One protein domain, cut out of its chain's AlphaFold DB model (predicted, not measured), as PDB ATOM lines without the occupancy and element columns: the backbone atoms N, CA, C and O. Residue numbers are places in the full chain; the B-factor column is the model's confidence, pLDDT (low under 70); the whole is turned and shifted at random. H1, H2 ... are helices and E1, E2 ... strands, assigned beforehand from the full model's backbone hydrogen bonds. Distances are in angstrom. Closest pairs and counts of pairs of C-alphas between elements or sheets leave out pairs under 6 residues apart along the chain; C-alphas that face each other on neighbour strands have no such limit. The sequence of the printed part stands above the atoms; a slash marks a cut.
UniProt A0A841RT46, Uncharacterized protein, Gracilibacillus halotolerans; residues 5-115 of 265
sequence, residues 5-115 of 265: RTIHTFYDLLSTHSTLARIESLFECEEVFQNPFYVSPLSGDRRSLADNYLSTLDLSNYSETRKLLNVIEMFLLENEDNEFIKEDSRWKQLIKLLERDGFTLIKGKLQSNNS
ATOM      1  N   ARG A   5     -20.934  35.679  53.086       95.50
ATOM      2  CA  ARG A   5     -20.028  36.517  53.886       95.50
ATOM      3  C   ARG A   5     -19.058  37.315  53.011       95.50
ATOM      4  O   ARG A   5     -18.798  38.474  53.317       95.50
ATOM      5  N   THR A   6     -18.561  36.712  51.937       96.75
ATOM      6  CA  THR A   6     -17.678  37.358  50.954       96.75
ATOM      7  C   THR A   6     -18.419  38.476  50.237       96.75
ATOM      8  O   THR A   6     -17.951  39.610  50.225       96.75
ATOM      9  N   ILE A   7     -19.636  38.185  49.770       96.69
ATOM     10  CA  ILE A   7     -20.521  39.149  49.103       96.69
ATOM     11  C   ILE A   7     -20.839  40.342  50.017       96.69
ATOM     12  O   ILE A   7     -20.645  41.488  49.630       96.69
ATOM     13  N   HIS A   8     -21.252  40.094  51.264       96.31
ATOM     14  CA  HIS A   8     -21.549  41.178  52.205       96.31
ATOM     15  C   HIS A   8     -20.316  42.022  52.550       96.31
ATOM     16  O   HIS A   8     -20.426  43.241  52.650       96.31
ATOM     17  N   THR A   9     -19.141  41.398  52.692       97.50
ATOM     18  CA  THR A   9     -17.888  42.136  52.933       97.50
ATOM     19  C   THR A   9     -17.556  43.039  51.743       97.50
ATOM     20  O   THR A   9     -17.146  44.184  51.933       97.50
ATOM     21  N   PHE A  10     -17.794  42.560  50.518       97.50
ATOM     22  CA  PHE A  10     -17.641  43.359  49.306       97.50
ATOM     23  C   PHE A  10     -18.624  44.541  49.260       97.50
ATOM     24  O   PHE A  10     -18.204  45.668  49.008       97.50
ATOM     25  N   TYR A  11     -19.901  44.337  49.605       97.12
ATOM     26  CA  TYR A  11     -20.875  45.435  49.706       97.12
ATOM     27  C   TYR A  11     -20.464  46.508  50.712       97.12
ATOM     28  O   TYR A  11     -20.645  47.699  50.458       97.12
ATOM     29  N   ASP A  12     -19.903  46.108  51.850       96.31
ATOM     30  CA  ASP A  12     -19.467  47.046  52.880       96.31
ATOM     31  C   ASP A  12     -18.265  47.885  52.409       96.31
ATOM     32  O   ASP A  12     -18.185  49.080  52.721       96.31
ATOM     33  N   LEU A  13     -17.366  47.295  51.613       96.75
ATOM     34  CA  LEU A  13     -16.264  48.004  50.959       96.75
ATOM     35  C   LEU A  13     -16.770  48.982  49.895       96.75
ATOM     36  O   LEU A  13     -16.427  50.160  49.973       96.75
ATOM     37  N   LEU A  14     -17.650  48.550  48.983       96.44
ATOM     38  CA  LEU A  14     -18.284  49.435  47.990       96.44
ATOM     39  C   LEU A  14     -19.023  50.598  48.662       96.44
ATOM     40  O   LEU A  14     -18.923  51.753  48.250       96.44
ATOM     41  N   SER A  15     -19.743  50.316  49.749       95.88
ATOM     42  CA  SER A  15     -20.470  51.342  50.488       95.88
ATOM     43  C   SER A  15     -19.548  52.391  51.102       95.88
ATOM     44  O   SER A  15     -19.969  53.538  51.252       95.88
ATOM     45  N   THR A  16     -18.325  52.017  51.474       94.75
ATOM     46  CA  THR A  16     -17.381  52.924  52.140       94.75
ATOM     47  C   THR A  16     -16.536  53.687  51.127       94.75
ATOM     48  O   THR A  16     -16.360  54.894  51.266       94.75
ATOM     49  N   HIS A  17     -16.069  52.992  50.088       95.38
ATOM     50  CA  HIS A  17     -14.987  53.447  49.214       95.38
ATOM     51  C   HIS A  17     -15.423  53.683  47.762       95.38
ATOM     52  O   HIS A  17     -14.592  53.984  46.913       95.38
ATOM     53  N   SER A  18     -16.716  53.573  47.449       95.38
ATOM     54  CA  SER A  18     -17.254  53.855  46.112       95.38
ATOM     55  C   SER A  18     -18.432  54.825  46.150       95.38
ATOM     56  O   SER A  18     -19.000  55.134  47.198       95.38
ATOM     57  N   THR A  19     -18.808  55.334  44.980       96.31
ATOM     58  CA  THR A  19     -20.016  56.140  44.761       96.31
ATOM     59  C   THR A  19     -21.072  55.309  44.034       96.31
ATOM     60  O   THR A  19     -20.745  54.269  43.470       96.31
ATOM     61  N   LEU A  20     -22.333  55.760  44.018       97.00
ATOM     62  CA  LEU A  20     -23.402  55.070  43.278       97.00
ATOM     63  C   LEU A  20     -23.042  54.925  41.793       97.00
ATOM     64  O   LEU A  20     -22.979  53.810  41.298       97.00
ATOM     65  N   ALA A  21     -22.657  56.027  41.143       96.81
ATOM     66  CA  ALA A  21     -22.231  56.022  39.742       96.81
ATOM     67  C   ALA A  21     -21.040  55.084  39.478       96.81
ATOM     68  O   ALA A  21     -20.954  54.455  38.425       96.81
ATOM     69  N   ARG A  22     -20.106  54.962  40.436       96.50
ATOM     70  CA  ARG A  22     -18.985  54.031  40.276       96.50
ATOM     71  C   ARG A  22     -19.431  52.577  40.395       96.50
ATOM     72  O   ARG A  22     -18.950  51.751  39.629       96.50
ATOM     73  N   ILE A  23     -20.344  52.276  41.316       97.44
ATOM     74  CA  ILE A  23     -20.931  50.937  41.452       97.44
ATOM     75  C   ILE A  23     -21.668  50.558  40.163       97.44
ATOM     76  O   ILE A  23     -21.408  49.484  39.637       97.44
ATOM     77  N   GLU A  24     -22.499  51.444  39.609       97.62
ATOM     78  CA  GLU A  24     -23.182  51.208  38.322       97.62
ATOM     79  C   GLU A  24     -22.177  50.868  37.217       97.62
ATOM     80  O   GLU A  24     -22.282  49.824  36.580       97.62
ATOM     81  N   SER A  25     -21.135  51.692  37.063       97.19
ATOM     82  CA  SER A  25     -20.085  51.454  36.071       97.19
ATOM     83  C   SER A  25     -19.356  50.123  36.279       97.19
ATOM     84  O   SER A  25     -19.092  49.442  35.294       97.19
ATOM     85  N   LEU A  26     -19.029  49.746  37.519       96.75
ATOM     86  CA  LEU A  26     -18.340  48.484  37.804       96.75
ATOM     87  C   LEU A  26     -19.166  47.273  37.357       96.75
ATOM     88  O   LEU A  26     -18.613  46.354  36.764       96.75
ATOM     89  N   PHE A  27     -20.474  47.269  37.623       97.94
ATOM     90  CA  PHE A  27     -21.350  46.150  37.266       97.94
ATOM     91  C   PHE A  27     -21.723  46.138  35.776       97.94
ATOM     92  O   PHE A  27     -21.660  45.087  35.137       97.94
ATOM     93  N   GLU A  28     -22.071  47.287  35.197       97.38
ATOM     94  CA  GLU A  28     -22.532  47.359  33.805       97.38
ATOM     95  C   GLU A  28     -21.410  47.116  32.791       97.38
ATOM     96  O   GLU A  28     -21.663  46.517  31.744       97.38
ATOM     97  N   CYS A  29     -20.165  47.498  33.107       96.31
ATOM     98  CA  CYS A  29     -19.003  47.158  32.280       96.31
ATOM     99  C   CYS A  29     -18.764  45.641  32.183       96.31
ATOM    100  O   CYS A  29     -18.206  45.185  31.189       96.31
ATOM    101  N   GLU A  30     -19.238  44.867  33.161       95.69
ATOM    102  CA  GLU A  30     -19.173  43.399  33.182       95.69
ATOM    103  C   GLU A  30     -20.488  42.743  32.721       95.69
ATOM    104  O   GLU A  30     -20.743  41.564  32.987       95.69
ATOM    105  N   GLU A  31     -21.337  43.506  32.021       95.25
ATOM    106  CA  GLU A  31     -22.638  43.070  31.505       95.25
ATOM    107  C   GLU A  31     -23.563  42.500  32.595       95.25
ATOM    108  O   GLU A  31     -24.256  41.492  32.379       95.25
ATOM    109  N   VAL A  32     -23.546  43.114  33.780       96.06
ATOM    110  CA  VAL A  32     -24.500  42.863  34.865       96.06
ATOM    111  C   VAL A  32     -25.414  44.074  34.972       96.06
ATOM    112  O   VAL A  32     -24.951  45.196  35.150       96.06
ATOM    113  N   PHE A  33     -26.723  43.853  34.873       95.88
ATOM    114  CA  PHE A  33     -27.721  44.923  34.845       95.88
ATOM    115  C   PHE A  33     -28.649  44.848  36.057       95.88
ATOM    116  O   PHE A  33     -28.751  43.817  36.716       95.88
ATOM    117  N   GLN A  34     -29.323  45.952  36.364       95.94
ATOM    118  CA  GLN A  34     -30.272  46.013  37.474       95.94
ATOM    119  C   GLN A  34     -31.538  45.200  37.182       95.94
ATOM    120  O   GLN A  34     -32.000  45.111  36.041       95.94
ATOM    121  N   ASN A  35     -32.151  44.673  38.240       93.69
ATOM    122  CA  ASN A  35     -33.483  44.088  38.193       93.69
ATOM    123  C   ASN A  35     -34.519  45.115  38.684       93.69
ATOM    124  O   ASN A  35     -34.610  45.350  39.893       93.69
ATOM    125  N   PRO A  36     -35.355  45.693  37.801       90.81
ATOM    126  CA  PRO A  36     -36.318  46.725  38.192       90.81
ATOM    127  C   PRO A  36     -37.431  46.205  39.115       90.81
ATOM    128  O   PRO A  36     -38.138  47.001  39.729       90.81
ATOM    129  N   PHE A  37     -37.601  44.884  39.224       93.31
ATOM    130  CA  PHE A  37     -38.625  44.256  40.061       93.31
ATOM    131  C   PHE A  37     -38.090  43.760  41.411       93.31
ATOM    132  O   PHE A  37     -38.873  43.307  42.245       93.31
ATOM    133  N   TYR A  38     -36.776  43.831  41.638       94.31
ATOM    134  CA  TYR A  38     -36.160  43.388  42.884       94.31
ATOM    135  C   TYR A  38     -35.993  44.546  43.869       94.31
ATOM    136  O   TYR A  38     -35.413  45.585  43.551       94.31
ATOM    137  N   VAL A  39     -36.451  44.336  45.102       92.00
ATOM    138  CA  VAL A  39     -36.265  45.275  46.213       92.00
ATOM    139  C   VAL A  39     -35.265  44.667  47.187       92.00
ATOM    140  O   VAL A  39     -35.560  43.662  47.833       92.00
ATOM    141  N   SER A  40     -34.087  45.285  47.294       93.38
ATOM    142  CA  SER A  40     -33.052  44.823  48.217       93.38
ATOM    143  C   SER A  40     -33.525  44.936  49.672       93.38
ATOM    144  O   SER A  40     -34.035  45.989  50.065       93.38
ATOM    145  N   PRO A  41     -33.319  43.902  50.508       92.19
ATOM    146  CA  PRO A  41     -33.597  43.974  51.940       92.19
ATOM    147  C   PRO A  41     -32.517  44.745  52.720       92.19
ATOM    148  O   PRO A  41     -32.635  44.903  53.937       92.19
ATOM    149  N   LEU A  42     -31.431  45.176  52.066       91.38
ATOM    150  CA  LEU A  42     -30.315  45.856  52.718       91.38
ATOM    151  C   LEU A  42     -30.608  47.341  52.931       91.38
ATOM    152  O   LEU A  42     -31.234  47.993  52.099       91.38
ATOM    153  N   SER A  43     -30.094  47.889  54.031       87.50
ATOM    154  CA  SER A  43     -30.105  49.327  54.297       87.50
ATOM    155  C   SER A  43     -28.890  50.022  53.673       87.50
ATOM    156  O   SER A  43     -27.759  49.554  53.849       87.50
ATOM    157  N   GLY A  44     -29.119  51.193  53.077       92.44
ATOM    158  CA  GLY A  44     -28.092  52.085  52.542       92.44
ATOM    159  C   GLY A  44     -27.939  51.968  51.029       92.44
ATOM    160  O   GLY A  44     -27.645  50.892  50.514       92.44
ATOM    161  N   ASP A  45     -28.065  53.103  50.339       94.25
ATOM    162  CA  ASP A  45     -28.229  53.183  48.881       94.25
ATOM    163  C   ASP A  45     -27.191  52.368  48.097       94.25
ATOM    164  O   ASP A  45     -27.539  51.626  47.186       94.25
ATOM    165  N   ARG A  46     -25.910  52.438  48.485       97.12
ATOM    166  CA  ARG A  46     -24.811  51.730  47.801       97.12
ATOM    167  C   ARG A  46     -24.881  50.209  47.957       97.12
ATOM    168  O   ARG A  46     -24.593  49.489  47.007       97.12
ATOM    169  N   ARG A  47     -25.266  49.717  49.140       96.25
ATOM    170  CA  ARG A  47     -25.402  48.272  49.402       96.25
ATOM    171  C   ARG A  47     -26.632  47.727  48.691       96.25
ATOM    172  O   ARG A  47     -26.542  46.686  48.055       96.25
ATOM    173  N   SER A  48     -27.745  48.457  48.762       96.31
ATOM    174  CA  SER A  48     -28.991  48.099  48.083       96.31
ATOM    175  C   SER A  48     -28.823  48.078  46.561       96.31
ATOM    176  O   SER A  48     -29.350  47.181  45.910       96.31
ATOM    177  N   LEU A  49     -28.050  49.016  46.000       97.38
ATOM    178  CA  LEU A  49     -27.717  49.051  44.575       97.38
ATOM    179  C   LEU A  49     -26.889  47.828  44.149       97.38
ATOM    180  O   LEU A  49     -27.272  47.128  43.215       97.38
ATOM    181  N   ALA A  50     -25.789  47.532  44.849       96.69
ATOM    182  CA  ALA A  50     -24.943  46.376  44.532       96.69
ATOM    183  C   ALA A  50     -25.689  45.032  44.683       96.69
ATOM    184  O   ALA A  50     -25.477  44.107  43.901       96.69
ATOM    185  N   ASP A  51     -26.588  44.930  45.665       97.38
ATOM    186  CA  ASP A  51     -27.464  43.770  45.856       97.38
ATOM    187  C   ASP A  51     -28.520  43.637  44.752       97.38
ATOM    188  O   ASP A  51     -28.805  42.526  44.311       97.38
ATOM    189  N   ASN A  52     -29.041  44.752  44.230       97.38
ATOM    190  CA  ASN A  52     -29.945  44.726  43.083       97.38
ATOM    191  C   ASN A  52     -29.263  44.169  41.823       97.38
ATOM    192  O   ASN A  52     -29.820  43.260  41.205       97.38
ATOM    193  N   TYR A  53     -28.049  44.624  41.492       97.50
ATOM    194  CA  TYR A  53     -27.278  44.033  40.392       97.50
ATOM    195  C   TYR A  53     -27.039  42.539  40.622       97.50
ATOM    196  O   TYR A  53     -27.293  41.726  39.732       97.50
ATOM    197  N   LEU A  54     -26.617  42.153  41.833       95.38
ATOM    198  CA  LEU A  54     -26.341  40.752  42.141       95.38
ATOM    199  C   LEU A  54     -27.585  39.857  42.061       95.38
ATOM    200  O   LEU A  54     -27.461  38.688  41.711       95.38
ATOM    201  N   SER A  55     -28.781  40.394  42.325       95.50
ATOM    202  CA  SER A  55     -30.039  39.640  42.234       95.50
ATOM    203  C   SER A  55     -30.330  39.067  40.839       95.50
ATOM    204  O   SER A  55     -31.160  38.168  40.717       95.50
ATOM    205  N   THR A  56     -29.661  39.575  39.796       95.62
ATOM    206  CA  THR A  56     -29.773  39.056  38.424       95.62
ATOM    207  C   THR A  56     -28.875  37.859  38.138       95.62
ATOM    208  O   THR A  56     -29.071  37.212  37.113       95.62
ATOM    209  N   LEU A  57     -27.911  37.563  39.015       93.88
ATOM    210  CA  LEU A  57     -26.914  36.519  38.801       93.88
ATOM    211  C   LEU A  57     -27.275  35.234  39.550       93.88
ATOM    212  O   LEU A  57     -27.483  35.225  40.766       93.88
ATOM    213  N   ASP A  58     -27.237  34.117  38.837       90.44
ATOM    214  CA  ASP A  58     -27.203  32.776  39.395       90.44
ATOM    215  C   ASP A  58     -25.758  32.389  39.737       90.44
ATOM    216  O   ASP A  58     -24.962  31.973  38.894       90.44
ATOM    217  N   LEU A  59     -25.416  32.469  41.022       87.12
ATOM    218  CA  LEU A  59     -24.085  32.109  41.522       87.12
ATOM    219  C   LEU A  59     -23.801  30.596  41.534       87.12
ATOM    220  O   LEU A  59     -22.730  30.175  41.982       87.12
ATOM    221  N   SER A  60     -24.744  29.766  41.080       80.69
ATOM    222  CA  SER A  60     -24.474  28.366  40.737       80.69
ATOM    223  C   SER A  60     -23.955  28.208  39.299       80.69
ATOM    224  O   SER A  60     -23.290  27.218  38.993       80.69
ATOM    225  N   ASN A  61     -24.164  29.213  38.441       82.62
ATOM    226  CA  ASN A  61     -23.644  29.265  37.080       82.62
ATOM    227  C   ASN A  61     -22.225  29.854  37.059       82.62
ATOM    228  O   ASN A  61     -21.961  30.944  37.574       82.62
ATOM    229  N   TYR A  62     -21.293  29.145  36.418       80.25
ATOM    230  CA  TYR A  62     -19.892  29.561  36.330       80.25
ATOM    231  C   TYR A  62     -19.699  30.891  35.586       80.25
ATOM    232  O   TYR A  62     -18.946  31.748  36.048       80.25
ATOM    233  N   SER A  63     -20.380  31.083  34.452       82.25
ATOM    234  CA  SER A  63     -20.245  32.292  33.631       82.25
ATOM    235  C   SER A  63     -20.758  33.526  34.368       82.25
ATOM    236  O   SER A  63     -20.131  34.581  34.320       82.25
ATOM    237  N   GLU A  64     -21.875  33.398  35.077       88.88
ATOM    238  CA  GLU A  64     -22.467  34.505  35.836       88.88
ATOM    239  C   GLU A  64     -21.682  34.798  37.118       88.88
ATOM    240  O   GLU A  64     -21.410  35.955  37.433       88.88
ATOM    241  N   THR A  65     -21.187  33.758  37.795       90.19
ATOM    242  CA  THR A  65     -20.225  33.920  38.896       90.19
ATOM    243  C   THR A  65     -18.962  34.641  38.426       90.19
ATOM    244  O   THR A  65     -18.427  35.481  39.151       90.19
ATOM    245  N   ARG A  66     -18.480  34.357  37.206       91.12
ATOM    246  CA  ARG A  66     -17.306  35.032  36.645       91.12
ATOM    247  C   ARG A  66     -17.544  36.525  36.432       91.12
ATOM    248  O   ARG A  66     -16.629  37.289  36.720       91.12
ATOM    249  N   LYS A  67     -18.745  36.942  36.015       94.69
ATOM    250  CA  LYS A  67     -19.096  38.370  35.918       94.69
ATOM    251  C   LYS A  67     -18.930  39.069  37.268       94.69
ATOM    252  O   LYS A  67     -18.219  40.062  37.354       94.69
ATOM    253  N   LEU A  68     -19.467  38.496  38.349       95.88
ATOM    254  CA  LEU A  68     -19.263  39.044  39.698       95.88
ATOM    255  C   LEU A  68     -17.782  39.080  40.105       95.88
ATOM    256  O   LEU A  68     -17.331  40.051  40.709       95.88
ATOM    257  N   LEU A  69     -17.020  38.028  39.803       95.06
ATOM    258  CA  LEU A  69     -15.588  38.007  40.105       95.06
ATOM    259  C   LEU A  69     -14.841  39.116  39.363       95.06
ATOM    260  O   LEU A  69     -14.000  39.753  39.983       95.06
ATOM    261  N   ASN A  70     -15.170  39.390  38.099       95.62
ATOM    262  CA  ASN A  70     -14.583  40.511  37.365       95.62
ATOM    263  C   ASN A  70     -14.937  41.864  38.008       95.62
ATOM    264  O   ASN A  70     -14.068  42.719  38.133       95.62
ATOM    265  N   VAL A  71     -16.170  42.041  38.497       97.38
ATOM    266  CA  VAL A  71     -16.571  43.257  39.234       97.38
ATOM    267  C   VAL A  71     -15.706  43.453  40.487       97.38
ATOM    268  O   VAL A  71     -15.213  44.552  40.748       97.38
ATOM    269  N   ILE A  72     -15.498  42.385  41.267       96.81
ATOM    270  CA  ILE A  72     -14.630  42.412  42.455       96.81
ATOM    271  C   ILE A  72     -13.174  42.675  42.048       96.81
ATOM    272  O   ILE A  72     -12.495  43.473  42.688       96.81
ATOM    273  N   GLU A  73     -12.702  42.024  40.986       95.38
ATOM    274  CA  GLU A  73     -11.358  42.166  40.420       95.38
ATOM    275  C   GLU A  73     -11.072  43.618  40.021       95.38
ATOM    276  O   GLU A  73     -10.079  44.181  40.477       95.38
ATOM    277  N   MET A  74     -11.976  44.256  39.272       95.56
ATOM    278  CA  MET A  74     -11.849  45.660  38.872       95.56
ATOM    279  C   MET A  74     -11.855  46.597  40.077       95.56
ATOM    280  O   MET A  74     -11.005  47.480  40.170       95.56
ATOM    281  N   PHE A  75     -12.736  46.371  41.057       95.88
ATOM    282  CA  PHE A  75     -12.717  47.155  42.293       95.88
ATOM    283  C   PHE A  75     -11.380  47.032  43.039       95.88
ATOM    284  O   PHE A  75     -10.861  48.032  43.537       95.88
ATOM    285  N   LEU A  76     -10.811  45.827  43.133       94.88
ATOM    286  CA  LEU A  76      -9.520  45.617  43.790       94.88
ATOM    287  C   LEU A  76      -8.376  46.278  43.007       94.88
ATOM    288  O   LEU A  76      -7.528  46.928  43.610       94.88
ATOM    289  N   LEU A  77      -8.375  46.148  41.681       92.69
ATOM    290  CA  LEU A  77      -7.344  46.703  40.805       92.69
ATOM    291  C   LEU A  77      -7.319  48.237  40.852       92.69
ATOM    292  O   LEU A  77      -6.268  48.843  41.024       92.69
ATOM    293  N   GLU A  78      -8.484  48.878  40.773       92.25
ATOM    294  CA  GLU A  78      -8.605  50.343  40.810       92.25
ATOM    295  C   GLU A  78      -8.120  50.972  42.118       92.25
ATOM    296  O   GLU A  78      -7.806  52.162  42.158       92.25
ATOM    297  N   ASN A  79      -8.080  50.183  43.191       92.38
ATOM    298  CA  ASN A  79      -7.714  50.633  44.527       92.38
ATOM    299  C   ASN A  79      -6.397  50.004  45.022       92.38
ATOM    300  O   ASN A  79      -6.056  50.160  46.196       92.38
ATOM    301  N   GLU A  80      -5.638  49.324  44.153       88.12
ATOM    302  CA  GLU A  80      -4.408  48.603  44.518       88.12
ATOM    303  C   GLU A  80      -3.311  49.524  45.087       88.12
ATOM    304  O   GLU A  80      -2.565  49.121  45.993       88.12
ATOM    305  N   ASP A  81      -3.275  50.777  44.627       88.25
ATOM    306  CA  ASP A  81      -2.323  51.809  45.055       88.25
ATOM    307  C   ASP A  81      -2.876  52.740  46.153       88.25
ATOM    308  O   ASP A  81      -2.184  53.642  46.624       88.25
ATOM    309  N   ASN A  82      -4.123  52.543  46.597       90.69
ATOM    310  CA  ASN A  82      -4.745  53.399  47.605       90.69
ATOM    311  C   ASN A  82      -4.467  52.878  49.026       90.69
ATOM    312  O   ASN A  82      -5.168  51.998  49.535       90.69
ATOM    313  N   GLU A  83      -3.452  53.440  49.691       90.12
ATOM    314  CA  GLU A  83      -3.047  53.037  51.049       90.12
ATOM    315  C   GLU A  83      -4.191  53.128  52.068       90.12
ATOM    316  O   GLU A  83      -4.378  52.204  52.861       90.12
ATOM    317  N   PHE A  84      -5.020  54.175  51.994       88.44
ATOM    318  CA  PHE A  84      -6.140  54.372  52.917       88.44
ATOM    319  C   PHE A  84      -7.166  53.232  52.843       88.44
ATOM    320  O   PHE A  84      -7.675  52.770  53.863       88.44
ATOM    321  N   ILE A  85      -7.454  52.739  51.637       89.38
ATOM    322  CA  ILE A  85      -8.398  51.630  51.444       89.38
ATOM    323  C   ILE A  85      -7.780  50.308  51.911       89.38
ATOM    324  O   ILE A  85      -8.465  49.483  52.515       89.38
ATOM    325  N   LYS A  86      -6.477  50.107  51.692       87.81
ATOM    326  CA  LYS A  86      -5.765  48.878  52.092       87.81
ATOM    327  C   LYS A  86      -5.600  48.734  53.602       87.81
ATOM    328  O   LYS A  86      -5.451  47.610  54.098       87.81
ATOM    329  N   GLU A  87      -5.626  49.843  54.334       91.31
ATOM    330  CA  GLU A  87      -5.659  49.843  55.798       91.31
ATOM    331  C   GLU A  87      -7.020  49.416  56.366       91.31
ATOM    332  O   GLU A  87      -7.082  48.950  57.508       91.31
ATOM    333  N   ASP A  88      -8.097  49.472  55.573       93.38
ATOM    334  CA  ASP A  88      -9.397  48.950  55.982       93.38
ATOM    335  C   ASP A  88      -9.297  47.446  56.269       93.38
ATOM    336  O   ASP A  88      -8.978  46.624  55.406       93.38
ATOM    337  N   SER A  89      -9.623  47.057  57.502       93.50
ATOM    338  CA  SER A  89      -9.629  45.650  57.920       93.50
ATOM    339  C   SER A  89     -10.462  44.747  56.996       93.50
ATOM    340  O   SER A  89     -10.114  43.577  56.805       93.50
ATOM    341  N   ARG A  90     -11.511  45.296  56.364       95.69
ATOM    342  CA  ARG A  90     -12.389  44.580  55.430       95.69
ATOM    343  C   ARG A  90     -11.705  44.260  54.108       95.69
ATOM    344  O   ARG A  90     -12.041  43.242  53.518       95.69
ATOM    345  N   TRP A  91     -10.721  45.051  53.673       95.25
ATOM    346  CA  TRP A  91      -9.929  44.760  52.473       95.25
ATOM    347  C   TRP A  91      -9.175  43.438  52.636       95.25
ATOM    348  O   TRP A  91      -9.354  42.491  51.870       95.25
ATOM    349  N   LYS A  92      -8.397  43.332  53.722       94.06
ATOM    350  CA  LYS A  92      -7.664  42.105  54.076       94.06
ATOM    351  C   LYS A  92      -8.618  40.939  54.335       94.06
ATOM    352  O   LYS A  92      -8.298  39.797  54.019       94.06
ATOM    353  N   GLN A  93      -9.786  41.217  54.915       96.31
ATOM    354  CA  GLN A  93     -10.815  40.209  55.142       96.31
ATOM    355  C   GLN A  93     -11.413  39.683  53.831       96.31
ATOM    356  O   GLN A  93     -11.597  38.475  53.718       96.31
ATOM    357  N   LEU A  94     -11.700  40.551  52.857       96.94
ATOM    358  CA  LEU A  94     -12.238  40.164  51.555       96.94
ATOM    359  C   LEU A  94     -11.272  39.227  50.830       96.94
ATOM    360  O   LEU A  94     -11.701  38.168  50.386       96.94
ATOM    361  N   ILE A  95      -9.979  39.565  50.788       94.69
ATOM    362  CA  ILE A  95      -8.948  38.722  50.158       94.69
ATOM    363  C   ILE A  95      -8.915  37.331  50.808       94.69
ATOM    364  O   ILE A  95      -9.052  36.329  50.115       94.69
ATOM    365  N   LYS A  96      -8.865  37.253  52.145       94.50
ATOM    366  CA  LYS A  96      -8.893  35.964  52.864       94.50
ATOM    367  C   LYS A  96     -10.178  35.164  52.632       94.50
ATOM    368  O   LYS A  96     -10.165  33.936  52.653       94.50
ATOM    369  N   LEU A  97     -11.314  35.844  52.482       95.88
ATOM    370  CA  LEU A  97     -12.590  35.194  52.194       95.88
ATOM    371  C   LEU A  97     -12.644  34.669  50.755       95.88
ATOM    372  O   LEU A  97     -13.172  33.580  50.555       95.88
ATOM    373  N   LEU A  98     -12.078  35.397  49.790       94.38
ATOM    374  CA  LEU A  98     -11.918  34.938  48.410       94.38
ATOM    375  C   LEU A  98     -11.024  33.696  48.355       94.38
ATOM    376  O   LEU A  98     -11.445  32.695  47.781       94.38
ATOM    377  N   GLU A  99      -9.878  33.710  49.043       91.19
ATOM    378  CA  GLU A  99      -8.975  32.550  49.150       91.19
ATOM    379  C   GLU A  99      -9.710  31.327  49.705       91.19
ATOM    380  O   GLU A  99      -9.679  30.248  49.112       91.19
ATOM    381  N   ARG A 100     -10.447  31.509  50.808       89.00
ATOM    382  CA  ARG A 100     -11.259  30.450  51.424       89.00
ATOM    383  C   ARG A 100     -12.360  29.935  50.494       89.00
ATOM    384  O   ARG A 100     -12.697  28.756  50.543       89.00
ATOM    385  N   ASP A 101     -12.942  30.807  49.678       88.88
ATOM    386  CA  ASP A 101     -13.982  30.447  48.710       88.88
ATOM    387  C   ASP A 101     -13.401  29.862  47.403       88.88
ATOM    388  O   ASP A 101     -14.163  29.520  46.488       88.88
ATOM    389  N   GLY A 102     -12.072  29.705  47.341       84.75
ATOM    390  CA  GLY A 102     -11.342  29.060  46.258       84.75
ATOM    391  C   GLY A 102     -10.851  30.021  45.181       84.75
ATOM    392  O   GLY A 102     -10.785  29.608  44.029       84.75
ATOM    393  N   PHE A 103     -10.541  31.278  45.509       89.38
ATOM    394  CA  PHE A 103     -10.025  32.261  44.554       89.38
ATOM    395  C   PHE A 103      -8.797  32.998  45.083       89.38
ATOM    396  O   PHE A 103      -8.849  33.596  46.154       89.38
ATOM    397  N   THR A 104      -7.731  33.048  44.289       88.94
ATOM    398  CA  THR A 104      -6.509  33.792  44.626       88.94
ATOM    399  C   THR A 104      -6.326  34.972  43.677       88.94
ATOM    400  O   THR A 104      -6.529  34.844  42.467       88.94
ATOM    401  N   LEU A 105      -5.950  36.133  44.217       88.56
ATOM    402  CA  LEU A 105      -5.632  37.322  43.425       88.56
ATOM    403  C   LEU A 105      -4.163  37.268  42.986       88.56
ATOM    404  O   LEU A 105      -3.261  37.375  43.813       88.56
ATOM    405  N   ILE A 106      -3.918  37.126  41.683       83.88
ATOM    406  CA  ILE A 106      -2.574  37.056  41.097       83.88
ATOM    407  C   ILE A 106      -2.467  38.119  40.005       83.88
ATOM    408  O   ILE A 106      -3.179  38.046  39.004       83.88
ATOM    409  N   LYS A 107      -1.559  39.091  40.184       83.69
ATOM    410  CA  LYS A 107      -1.304  40.189  39.227       83.69
ATOM    411  C   LYS A 107      -2.594  40.902  38.785       83.69
ATOM    412  O   LYS A 107      -2.848  41.047  37.594       83.69
ATOM    413  N   GLY A 108      -3.438  41.268  39.752       83.06
ATOM    414  CA  GLY A 108      -4.705  41.951  39.489       83.06
ATOM    415  C   GLY A 108      -5.827  41.065  38.944       83.06
ATOM    416  O   GLY A 108      -6.870  41.599  38.600       83.06
ATOM    417  N   LYS A 109      -5.648  39.736  38.873       85.94
ATOM    418  CA  LYS A 109      -6.657  38.797  38.359       85.94
ATOM    419  C   LYS A 109      -7.076  37.765  39.400       85.94
ATOM    420  O   LYS A 109      -6.217  37.105  39.985       85.94
ATOM    421  N   LEU A 110      -8.381  37.570  39.600       90.31
ATOM    422  CA  LEU A 110      -8.909  36.498  40.447       90.31
ATOM    423  C   LEU A 110      -8.910  35.181  39.670       90.31
ATOM    424  O   LEU A 110      -9.589  35.041  38.649       90.31
ATOM    425  N   GLN A 111      -8.153  34.208  40.160       85.06
ATOM    426  CA  GLN A 111      -8.042  32.874  39.574       85.06
ATOM    427  C   GLN A 111      -8.707  31.854  40.492       85.06
ATOM    428  O   GLN A 111      -8.563  31.935  41.707       85.06
ATOM    429  N   SER A 112      -9.459  30.916  39.916       77.38
ATOM    430  CA  SER A 112     -10.047  29.805  40.670       77.38
ATOM    431  C   SER A 112      -8.944  28.843  41.099       77.38
ATOM    432  O   SER A 112      -8.224  28.325  40.249       77.38
ATOM    433  N   ASN A 113      -8.869  28.536  42.389       66.75
ATOM    434  CA  ASN A 113      -7.997  27.504  42.945       66.75
ATOM    435  C   ASN A 113      -8.413  26.102  42.454       66.75
ATOM    436  O   ASN A 113      -7.593  25.199  42.442       66.75
ATOM    437  N   ASN A 114      -9.655  25.930  41.970       49.44
ATOM    438  CA  ASN A 114     -10.107  24.703  41.290       49.44
ATOM    439  C   ASN A 114      -9.677  24.625  39.814       49.44
ATOM    440  O   ASN A 114     -10.043  23.685  39.113       49.44
ATOM    441  N   SER A 115      -8.916  25.604  39.328       45.47
ATOM    442  CA  SER A 115      -8.032  25.421  38.181       45.47
ATOM    443  C   SER A 115      -6.614  25.235  38.699       45.47
ATOM    444  O   SER A 115      -5.713  26.000  38.356       45.47
TER     445      SER A 115
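What this domain is: This is residues 5 to 115 of the 265 residues of an uncharacterized protein of Gracilibacillus halotolerans (UniProt A0A841RT46). Two helices, H1 and H4, form the middle of a well-filled body; H2 and H3, side by side, pack on one side of them, and H6 with a small hairpin of two strands, E1 and E2, lies on the other. The link of residues 29 to 44 loops out past H3 and makes one end of the longest axis. The printed part has 111 residues with six named helices, H1 to H6, followed by E1 and E2, which form an antiparallel sheet of two strands; the class is mostly helix. The whole is compact, with a radius of gyration of the C-alphas of 13.3 A, and spans 36 by 32 by 23 A.

Where its parts are: H1, residues 5 to 17, begins at C-alpha 5 (-20.028, 36.517, 53.886) and is 18.3 A long. H2 is residues 20 to 28, 12.2 A, and H3 is residues 45 to 54, 14.3 A. H4, residues 62 to 78, is the longest helix, 24.1 A, and begins at C-alpha 62 (-19.892, 29.561, 36.330). H5 is residues 83 to 86, 5.1 A, and H6 is residues 89 to 100, 16.6 A. E1 is residues 103 to 106, 9.5 A. E2, residues 109 to 112, is 9.9 A long and ends at C-alpha 112 (-10.047, 29.805, 40.670).

How they stand to each other: H1 touches H3 with residues 11 to 15 alone, at a steep tilt of 43 degrees, opposite ways; the closest C-alphas, of Ser 15 and Arg 46, are 5.1 A apart. H1 touches H6 at a shallow tilt of 31 degrees, opposite ways, closest at the C-alphas of Thr 6 and Leu 97, 5.7 A. H2 touches H3 at a shallow tilt of 8 degrees, the same way, closest at the C-alphas of Leu 20 and Arg 46, 5.8 A. H4 touches H2 with residues 68 to 75 alone, at a steep tilt of 43 degrees, opposite ways; the C-alphas of Leu 26 and Val 71 are closest, 5.7 A. H1 and H4 are close but not clearly touching, closest at the C-alphas of Phe 10 and Ile 72, 7.5 A. H5 and H6 are also close but not clearly touching, closest at the C-alphas of Ile 85 and Trp 91, 7.1 A. The closest C-alphas of H4 and E2, of Glu 73 and Lys 109, are 6.1 A apart. In the hairpin E1 and E2, N 104 and O 111 are 2.9 A apart and N 109 and O 106 3.0 A, within hydrogen-bond range. In H1, H2, H3, H4 and H6 every O i to N i+4 pair is within hydrogen-bond range; H5 is too short for one.

The domain as a whole: The two C-alphas farthest apart, of Phe 37 and Glu 83, are 38.3 A apart. The printed part has no cut, and its one long link, H2 to H3, has 16 residues. The mean pLDDT of the printed part is 91.9; residues 113 to 115 are under 70.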